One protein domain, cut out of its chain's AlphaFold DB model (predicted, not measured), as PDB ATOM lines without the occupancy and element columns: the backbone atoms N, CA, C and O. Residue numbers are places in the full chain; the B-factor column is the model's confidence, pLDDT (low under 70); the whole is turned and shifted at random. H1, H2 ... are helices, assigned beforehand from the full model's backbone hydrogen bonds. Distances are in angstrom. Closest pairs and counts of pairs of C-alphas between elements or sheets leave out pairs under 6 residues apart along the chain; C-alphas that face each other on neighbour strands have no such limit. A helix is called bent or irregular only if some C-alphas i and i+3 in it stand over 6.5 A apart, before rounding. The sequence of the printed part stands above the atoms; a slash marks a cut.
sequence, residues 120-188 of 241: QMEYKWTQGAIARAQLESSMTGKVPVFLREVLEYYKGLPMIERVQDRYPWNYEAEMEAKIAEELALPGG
ATOM      1  N   GLN A 120     189.559 185.041 247.708       89.00
ATOM      2  CA  GLN A 120     189.818 186.386 248.219       89.00
ATOM      3  C   GLN A 120     190.973 186.413 249.233       89.00
ATOM      4  O   GLN A 120     191.734 187.385 249.262       89.00
ATOM      5  N   MET A 121     191.100 185.378 250.069       92.12
ATOM      6  CA  MET A 121     192.241 185.231 250.979       92.12
ATOM      7  C   MET A 121     193.546 185.030 250.208       92.12
ATOM      8  O   MET A 121     194.537 185.684 250.526       92.12
ATOM      9  N   GLU A 122     193.528 184.181 249.177       90.12
ATOM     10  CA  GLU A 122     194.672 183.981 248.281       90.12
ATOM     11  C   GLU A 122     195.092 185.292 247.626       90.12
ATOM     12  O   GLU A 122     196.229 185.712 247.790       90.12
ATOM     13  N   TYR A 123     194.150 186.003 247.004       85.69
ATOM     14  CA  TYR A 123     194.408 187.284 246.353       85.69
ATOM     15  C   TYR A 123     195.101 188.294 247.280       85.69
ATOM     16  O   TYR A 123     196.070 188.946 246.885       85.69
ATOM     17  N   LYS A 124     194.626 188.413 248.531       89.19
ATOM     18  CA  LYS A 124     195.219 189.310 249.538       89.19
ATOM     19  C   LYS A 124     196.627 188.879 249.930       89.19
ATOM     20  O   LYS A 124     197.505 189.733 250.047       89.19
ATOM     21  N   TRP A 125     196.839 187.582 250.142       92.38
ATOM     22  CA  TRP A 125     198.167 187.053 250.431       92.38
ATOM     23  C   TRP A 125     199.126 187.341 249.268       92.38
ATOM     24  O   TRP A 125     200.205 187.888 249.498       92.38
ATOM     25  N   THR A 126     198.690 187.100 248.027       84.50
ATOM     26  CA  THR A 126     199.484 187.332 246.816       84.50
ATOM     27  C   THR A 126     199.880 188.798 246.647       84.50
ATOM     28  O   THR A 126     201.041 189.053 246.339       84.50
ATOM     29  N   GLN A 127     198.989 189.765 246.925       83.06
ATOM     30  CA  GLN A 127     199.362 191.195 246.911       83.06
ATOM     31  C   GLN A 127     200.556 191.472 247.824       83.06
ATOM     32  O   GLN A 127     201.524 192.124 247.437       83.06
ATOM     33  N   GLY A 128     200.482 190.963 249.057       84.12
ATOM     34  CA  GLY A 128     201.543 191.142 250.037       84.12
ATOM     35  C   GLY A 128     202.834 190.444 249.617       84.12
ATOM     36  O   GLY A 128     203.911 191.011 249.790       84.12
ATOM     37  N   ALA A 129     202.727 189.236 249.061       83.31
ATOM     38  CA  ALA A 129     203.872 188.446 248.629       83.31
ATOM     39  C   ALA A 129     204.614 189.118 247.460       83.31
ATOM     40  O   ALA A 129     205.838 189.211 247.490       83.31
ATOM     41  N   ILE A 130     203.890 189.688 246.487       81.06
ATOM     42  CA  ILE A 130     204.479 190.453 245.373       81.06
ATOM     43  C   ILE A 130     205.197 191.703 245.878       81.06
ATOM     44  O   ILE A 130     206.338 191.947 245.489       81.06
ATOM     45  N   ALA A 131     204.575 192.472 246.774       79.81
ATOM     46  CA  ALA A 131     205.211 193.660 247.342       79.81
ATOM     47  C   ALA A 131     206.515 193.310 248.086       79.81
ATOM     48  O   ALA A 131     207.520 194.011 247.956       79.81
ATOM     49  N   ARG A 132     206.533 192.191 248.827       86.12
ATOM     50  CA  ARG A 132     207.751 191.678 249.479       86.12
ATOM     51  C   ARG A 132     208.806 191.230 248.470       86.12
ATOM     52  O   ARG A 132     209.970 191.567 248.658       86.12
ATOM     53  N   ALA A 133     208.413 190.546 247.396       84.00
ATOM     54  CA  ALA A 133     209.325 190.132 246.329       84.00
ATOM     55  C   ALA A 133     209.992 191.333 245.638       84.00
ATOM     56  O   ALA A 133     211.199 191.330 245.407       84.00
ATOM     57  N   GLN A 134     209.222 192.386 245.346       78.94
ATOM     58  CA  GLN A 134     209.737 193.626 244.756       78.94
ATOM     59  C   GLN A 134     210.741 194.321 245.682       78.94
ATOM     60  O   GLN A 134     211.796 194.775 245.232       78.94
ATOM     61  N   LEU A 135     210.448 194.367 246.986       81.88
ATOM     62  CA  LEU A 135     211.373 194.916 247.973       81.88
ATOM     63  C   LEU A 135     212.660 194.082 248.046       81.88
ATOM     64  O   LEU A 135     213.749 194.639 247.940       81.88
ATOM     65  N   GLU A 136     212.548 192.758 248.152       82.94
ATOM     66  CA  GLU A 136     213.702 191.853 248.189       82.94
ATOM     67  C   GLU A 136     214.586 192.015 246.946       82.94
ATOM     68  O   GLU A 136     215.805 192.198 247.060       82.94
ATOM     69  N   SER A 137     213.964 192.041 245.765       81.69
ATOM     70  CA  SER A 137     214.666 192.207 244.496       81.69
ATOM     71  C   SER A 137     215.325 193.574 244.373       81.69
ATOM     72  O   SER A 137     216.427 193.649 243.842       81.69
ATOM     73  N   SER A 138     214.701 194.656 244.845       80.06
ATOM     74  CA  SER A 138     215.315 195.991 244.769       80.06
ATOM     75  C   SER A 138     216.516 196.143 245.709       80.06
ATOM     76  O   SER A 138     217.454 196.868 245.387       80.06
ATOM     77  N   MET A 139     216.526 195.432 246.841       81.31
ATOM     78  CA  MET A 139     217.630 195.471 247.807       81.31
ATOM     79  C   MET A 139     218.787 194.535 247.444       81.31
ATOM     80  O   MET A 139     219.934 194.830 247.770       81.31
ATOM     81  N   THR A 140     218.498 193.390 246.820       80.88
ATOM     82  CA  THR A 140     219.483 192.303 246.652       80.88
ATOM     83  C   THR A 140     219.733 191.899 245.201       80.88
ATOM     84  O   THR A 140     220.682 191.164 244.927       80.88
ATOM     85  N   GLY A 141     218.883 192.340 244.270       78.56
ATOM     86  CA  GLY A 141     218.834 191.826 242.901       78.56
ATOM     87  C   GLY A 141     218.258 190.409 242.794       78.56
ATOM     88  O   GLY A 141     218.324 189.822 241.719       78.56
ATOM     89  N   LYS A 142     217.718 189.846 243.886       81.38
ATOM     90  CA  LYS A 142     217.286 188.448 244.000       81.38
ATOM     91  C   LYS A 142     215.979 188.281 244.794       81.38
ATOM     92  O   LYS A 142     215.520 189.231 245.415       81.38
ATOM     93  N   VAL A 143     215.384 187.083 244.769       85.88
ATOM     94  CA  VAL A 143     214.110 186.734 245.434       85.88
ATOM     95  C   VAL A 143     214.063 185.372 246.191       85.88
ATOM     96  O   VAL A 143     213.005 184.733 246.229       85.88
ATOM     97  N   PRO A 144     215.149 184.840 246.800       88.06
ATOM     98  CA  PRO A 144     215.119 183.520 247.449       88.06
ATOM     99  C   PRO A 144     214.259 183.460 248.724       88.06
ATOM    100  O   PRO A 144     213.901 182.368 249.176       88.06
ATOM    101  N   VAL A 145     213.959 184.590 249.370       91.44
ATOM    102  CA  VAL A 145     213.032 184.660 250.509       91.44
ATOM    103  C   VAL A 145     211.597 184.556 250.011       91.44
ATOM    104  O   VAL A 145     210.853 183.723 250.526       91.44
ATOM    105  N   PHE A 146     211.224 185.305 248.973       88.81
ATOM    106  CA  PHE A 146     209.910 185.184 248.342       88.81
ATOM    107  C   PHE A 146     209.639 183.763 247.827       88.81
ATOM    108  O   PHE A 146     208.578 183.206 248.103       88.81
ATOM    109  N   LEU A 147     210.603 183.125 247.151       87.50
ATOM    110  CA  LEU A 147     210.435 181.744 246.676       87.50
ATOM    111  C   LEU A 147     210.197 180.751 247.830       87.50
ATOM    112  O   LEU A 147     209.365 179.851 247.709       87.50
ATOM    113  N   ARG A 148     210.874 180.939 248.972       94.12
ATOM    114  CA  ARG A 148     210.619 180.152 250.192       94.12
ATOM    115  C   ARG A 148     209.236 180.416 250.774       94.12
ATOM    116  O   ARG A 148     208.579 179.474 251.202       94.12
ATOM    117  N   GLU A 149     208.778 181.665 250.756       92.88
ATOM    118  CA  GLU A 149     207.429 182.025 251.199       92.88
ATOM    119  C   GLU A 149     206.350 181.336 250.346       92.88
ATOM    120  O   GLU A 149     205.390 180.796 250.887       92.88
ATOM    121  N   VAL A 150     206.530 181.297 249.020       90.56
ATOM    122  CA  VAL A 150     205.620 180.597 248.096       90.56
ATOM    123  C   VAL A 150     205.596 179.093 248.371       90.56
ATOM    124  O   VAL A 150     204.519 178.490 248.379       90.56
ATOM    125  N   LEU A 151     206.760 178.481 248.608       94.00
ATOM    126  CA  LEU A 151     206.851 177.060 248.945       94.00
ATOM    127  C   LEU A 151     206.141 176.748 250.269       94.00
ATOM    128  O   LEU A 151     205.391 175.776 250.344       94.00
ATOM    129  N   GLU A 152     206.333 177.581 251.290       96.12
ATOM    130  CA  GLU A 152     205.671 177.415 252.587       96.12
ATOM    131  C   GLU A 152     204.154 177.597 252.476       96.12
ATOM    132  O   GLU A 152     203.388 176.782 252.989       96.12
ATOM    133  N   TYR A 153     203.705 178.608 251.725       93.44
ATOM    134  CA  TYR A 153     202.286 178.806 251.439       93.44
ATOM    135  C   TYR A 153     201.669 177.565 250.787       93.44
ATOM    136  O   TYR A 153     200.624 177.101 251.232       93.44
ATOM    137  N   TYR A 154     202.334 176.992 249.777       94.00
ATOM    138  CA  TYR A 154     201.892 175.758 249.126       94.00
ATOM    139  C   TYR A 154     201.835 174.565 250.092       94.00
ATOM    140  O   TYR A 154     200.857 173.817 250.074       94.00
ATOM    141  N   LYS A 155     202.848 174.387 250.950       95.25
ATOM    142  CA  LYS A 155     202.890 173.300 251.944       95.25
ATOM    143  C   LYS A 155     201.754 173.402 252.967       95.25
ATOM    144  O   LYS A 155     201.278 172.370 253.435       95.25
ATOM    145  N   GLY A 156     201.294 174.619 253.260       94.25
ATOM    146  CA  GLY A 156     200.156 174.885 254.141       94.25
ATOM    147  C   GLY A 156     198.773 174.736 253.496       94.25
ATOM    148  O   GLY A 156     197.773 174.873 254.196       94.25
ATOM    149  N   LEU A 157     198.676 174.482 252.186       93.94
ATOM    150  CA  LEU A 157     197.383 174.301 251.524       93.94
ATOM    151  C   LEU A 157     196.765 172.923 251.838       93.94
ATOM    152  O   LEU A 157     197.487 171.920 251.876       93.94
ATOM    153  N   PRO A 158     195.424 172.827 251.937       94.06
ATOM    154  CA  PRO A 158     194.717 171.549 251.908       94.06
ATOM    155  C   PRO A 158     195.117 170.704 250.692       94.06
ATOM    156  O   PRO A 158     195.343 171.240 249.601       94.06
ATOM    157  N   MET A 159     195.146 169.374 250.834       94.81
ATOM    158  CA  MET A 159     195.598 168.480 249.757       94.81
ATOM    159  C   MET A 159     194.814 168.674 248.460       94.81
ATOM    160  O   MET A 159     195.417 168.737 247.391       94.81
ATOM    161  N   ILE A 160     193.492 168.858 248.547       95.62
ATOM    162  CA  ILE A 160     192.646 169.127 247.376       95.62
ATOM    163  C   ILE A 160     193.050 170.395 246.605       95.62
ATOM    164  O   ILE A 160     192.790 170.504 245.408       95.62
ATOM    165  N   GLU A 161     193.713 171.352 247.257       93.06
ATOM    166  CA  GLU A 161     194.251 172.533 246.591       93.06
ATOM    167  C   GLU A 161     195.656 172.317 246.028       93.06
ATOM    168  O   GLU A 161     195.946 172.836 244.950       93.06
ATOM    169  N   ARG A 162     196.499 171.524 246.702       94.25
ATOM    170  CA  ARG A 162     197.862 171.182 246.249       94.25
ATOM    171  C   ARG A 162     197.884 170.352 244.968       94.25
ATOM    172  O   ARG A 162     198.877 170.373 244.249       94.25
ATOM    173  N   VAL A 163     196.804 169.631 244.676       93.75
ATOM    174  CA  VAL A 163     196.697 168.796 243.469       93.75
ATOM    175  C   VAL A 163     196.123 169.516 242.248       93.75
ATOM    176  O   VAL A 163     196.031 168.904 241.189       93.75
ATOM    177  N   GLN A 164     195.733 170.791 242.373       86.50
ATOM    178  CA  GLN A 164     195.203 171.567 241.246       86.50
ATOM    179  C   GLN A 164     196.226 171.688 240.107       86.50
ATOM    180  O   GLN A 164     197.424 171.746 240.359       86.50
ATOM    181  N   ASP A 165     195.738 171.829 238.871       80.50
ATOM    182  CA  ASP A 165     196.547 171.827 237.637       80.50
ATOM    183  C   ASP A 165     197.704 172.839 237.617       80.50
ATOM    184  O   ASP A 165     198.720 172.618 236.969       80.50
ATOM    185  N   ARG A 166     197.579 173.947 238.360       81.62
ATOM    186  CA  ARG A 166     198.642 174.955 238.510       81.62
ATOM    187  C   ARG A 166     199.869 174.464 239.289       81.62
ATOM    188  O   ARG A 166     200.880 175.156 239.310       81.62
ATOM    189  N   TYR A 167     199.761 173.324 239.970       86.25
ATOM    190  CA  TYR A 167     200.834 172.707 240.736       86.25
ATOM    191  C   TYR A 167     201.218 171.372 240.084       86.25
ATOM    192  O   TYR A 167     200.442 170.412 240.159       86.25
ATOM    193  N   PRO A 168     202.403 171.267 239.459       86.06
ATOM    194  CA  PRO A 168     202.902 169.997 238.945       86.06
ATOM    195  C   PRO A 168     203.120 168.972 240.071       86.06
ATOM    196  O   PRO A 168     203.178 169.300 241.259       86.06
ATOM    197  N   TRP A 169     203.228 167.690 239.713       86.81
ATOM    198  CA  TRP A 169     203.363 166.598 240.689       86.81
ATOM    199  C   TRP A 169     204.633 166.714 241.554       86.81
ATOM    200  O   TRP A 169     204.629 166.305 242.712       86.81
ATOM    201  N   ASN A 170     205.687 167.316 241.005       89.94
ATOM    202  CA  ASN A 170     207.000 167.564 241.604       89.94
ATOM    203  C   ASN A 170     207.193 169.030 242.042       89.94
ATOM    204  O   ASN A 170     208.333 169.461 242.211       89.94
ATOM    205  N   TYR A 171     206.113 169.797 242.239       90.88
ATOM    206  CA  TYR A 171     206.179 171.243 242.503       90.88
ATOM    207  C   TYR A 171     207.122 171.638 243.650       90.88
ATOM    208  O   TYR A 171     207.838 172.628 243.540       90.88
ATOM    209  N   GLU A 172     207.183 170.858 244.736       93.25
ATOM    210  CA  GLU A 172     208.115 171.144 245.839       93.25
ATOM    211  C   GLU A 172     209.575 171.073 245.394       93.25
ATOM    212  O   GLU A 172     210.340 171.990 245.678       93.25
ATOM    213  N   ALA A 173     209.942 170.034 244.641       93.50
ATOM    214  CA  ALA A 173     211.295 169.871 244.123       93.50
ATOM    215  C   ALA A 173     211.646 170.971 243.106       93.50
ATOM    216  O   ALA A 173     212.767 171.473 243.107       93.50
ATOM    217  N   GLU A 174     210.691 171.387 242.268       90.12
ATOM    218  CA  GLU A 174     210.892 172.509 241.343       90.12
ATOM    219  C   GLU A 174     211.105 173.833 242.080       90.12
ATOM    220  O   GLU A 174     211.981 174.616 241.710       90.12
ATOM    221  N   MET A 175     210.345 174.080 243.148       89.81
ATOM    222  CA  MET A 175     210.520 175.265 243.986       89.81
ATOM    223  C   MET A 175     211.857 175.244 244.731       89.81
ATOM    224  O   MET A 175     212.540 176.265 244.780       89.81
ATOM    225  N   GLU A 176     212.271 174.096 245.266       93.75
ATOM    226  CA  GLU A 176     213.582 173.931 245.903       93.75
ATOM    227  C   GLU A 176     214.732 174.154 244.911       93.75
ATOM    228  O   GLU A 176     215.692 174.858 245.238       93.75
ATOM    229  N   ALA A 177     214.611 173.647 243.681       90.88
ATOM    230  CA  ALA A 177     215.580 173.893 242.616       90.88
ATOM    231  C   ALA A 177     215.671 175.385 242.255       90.88
ATOM    232  O   ALA A 177     216.774 175.928 242.201       90.88
ATOM    233  N   LYS A 178     214.530 176.074 242.097       87.81
ATOM    234  CA  LYS A 178     214.482 177.531 241.853       87.81
ATOM    235  C   LYS A 178     215.138 178.326 242.983       87.81
ATOM    236  O   LYS A 178     215.864 179.281 242.726       87.81
ATOM    237  N   ILE A 179     214.914 177.933 244.240       90.19
ATOM    238  CA  ILE A 179     215.561 178.569 245.398       90.19
ATOM    239  C   ILE A 179     217.082 178.383 245.333       90.19
ATOM    240  O   ILE A 179     217.823 179.335 245.575       90.19
ATOM    241  N   ALA A 180     217.556 177.176 245.014       91.81
ATOM    242  CA  ALA A 180     218.984 176.890 244.906       91.81
ATOM    243  C   ALA A 180     219.651 177.689 243.773       91.81
ATOM    244  O   ALA A 180     220.721 178.263 243.982       91.81
ATOM    245  N   GLU A 181     219.004 177.773 242.608       86.56
ATOM    246  CA  GLU A 181     219.454 178.577 241.467       86.56
ATOM    247  C   GLU A 181     219.570 180.062 241.839       86.56
ATOM    248  O   GLU A 181     220.619 180.678 241.649       86.56
ATOM    249  N   GLU A 182     218.537 180.618 242.473       84.50
ATOM    250  CA  GLU A 182     218.501 182.020 242.891       84.50
ATOM    251  C   GLU A 182     219.622 182.354 243.898       84.50
ATOM    252  O   GLU A 182     220.275 183.406 243.839       84.50
ATOM    253  N   LEU A 183     219.901 181.432 244.823       89.00
ATOM    254  CA  LEU A 183     221.006 181.567 245.771       89.00
ATOM    255  C   LEU A 183     222.370 181.535 245.070       89.00
ATOM    256  O   LEU A 183     223.255 182.297 245.466       89.00
ATOM    257  N   ALA A 184     222.520 180.729 244.017       88.38
ATOM    258  CA  ALA A 184     223.761 180.576 243.260       88.38
ATOM    259  C   ALA A 184     224.089 181.757 242.325       88.38
ATOM    260  O   ALA A 184     225.245 181.900 241.924       88.38
ATOM    261  N   LEU A 185     223.121 182.626 241.995       79.00
ATOM    262  CA  LEU A 185     223.362 183.798 241.140       79.00
ATOM    263  C   LEU A 185     224.462 184.727 241.714       79.00
ATOM    264  O   LEU A 185     224.519 184.945 242.926       79.00
ATOM    265  N   PRO A 186     225.327 185.340 240.893       71.19
ATOM    266  CA  PRO A 186     226.241 186.374 241.373       71.19
ATOM    267  C   PRO A 186     225.452 187.626 241.804       71.19
ATOM    268  O   PRO A 186     224.472 188.009 241.168       71.19
ATOM    269  N   GLY A 187     225.846 188.260 242.913       58.47
ATOM    270  CA  GLY A 187     225.196 189.490 243.381       58.47
ATOM    271  C   GLY A 187     225.438 190.653 242.414       58.47
ATOM    272  O   GLY A 187     226.586 190.924 242.074       58.47
ATOM    273  N   GLY A 188     224.371 191.342 241.995       54.69
ATOM    274  CA  GLY A 188     224.463 192.571 241.193       54.69
ATOM    275  C   GLY A 188     224.484 192.405 239.668       54.69
ATOM    276  O   GLY A 188     224.838 193.357 238.981       54.69
TER     277      GLY A 188
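AT A GLANCE: This is residues 120 to 188 of the 241 residues of an uncharacterized protein of Pseudomonas graminis (UniProt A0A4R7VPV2). The longest helix, H1, is one side of a slightly bent row of three helices, H1, H2 and H4, in which H2 is in the middle and each neighbour runs opposite ways to it. H1 and H2 make a helical hairpin that opens toward Gln 120, H4 packs on H2 away from H1, and residues 156 to 161, of which 159 to 161 belong to the short H3, stick out at one end. The printed part has 69 residues with four named helices in the order H1, H2, H3, H4 and no named strand, and its class is all helix. It is only just compact, close to loose, with a radius of gyration of the C-alphas of 13.1 A, and its C-alphas span 40 by 26 by 16 A.

IN THESE COORDINATES: H1 is residues 120 to 140, 30.3 A from first to last C-alpha, beginning with C-alpha 120 at (189.818, 186.386, 248.219). H2 is residues 144 to 155, 16.6 A long, with C-alpha 144 at (215.119, 183.520, 247.449). H4 is residues 171 to 184, 19.9 A long, ending with C-alpha 184 at (223.761, 180.576, 243.260). H3 is residues 159 to 162, 5.0 A long.

HOW THE PARTS SIT: H1 touches H2 with residues 129 to 136 alone, and H2 touches H1 with residues 145 to 149 alone. Their closest C-alphas, those of Ala 133 and Phe 146, are 5.4 A apart. The two helices form a hairpin, at a shallow tilt of 22 degrees, opposite ways. H2 also touches H4, and the closest C-alphas, those of Pro 144 and Ile 179, are 5.4 A apart. H2 and H4 stand at a shallow tilt of 11 degrees, opposite ways. H2 and H3 are close but not clearly touching, with the closest C-alphas, those of Tyr 154 and Arg 162, 6.7 A apart. H1 is apart from H3 and from H4, and H3 and H4 are apart too. In H1, H2 and H4 every O i to N i+4 pair is within hydrogen-bond range; H3 is too short for such a pair, and its one O i to N i+3 pair is within range.

THE WHOLE: The outline is elongated, only just. The two C-alphas farthest apart, those of Ile 160 and Gly 188, are 40.0 A apart. The printed part has no cut. The links from H1 to H2 and from H2 to H3 are tight, with 3 residues each, and the link from H3 to H4 is short, with 8 residues. The mean pLDDT of the printed part is 86.9, and residues 187 to 188 are under 70.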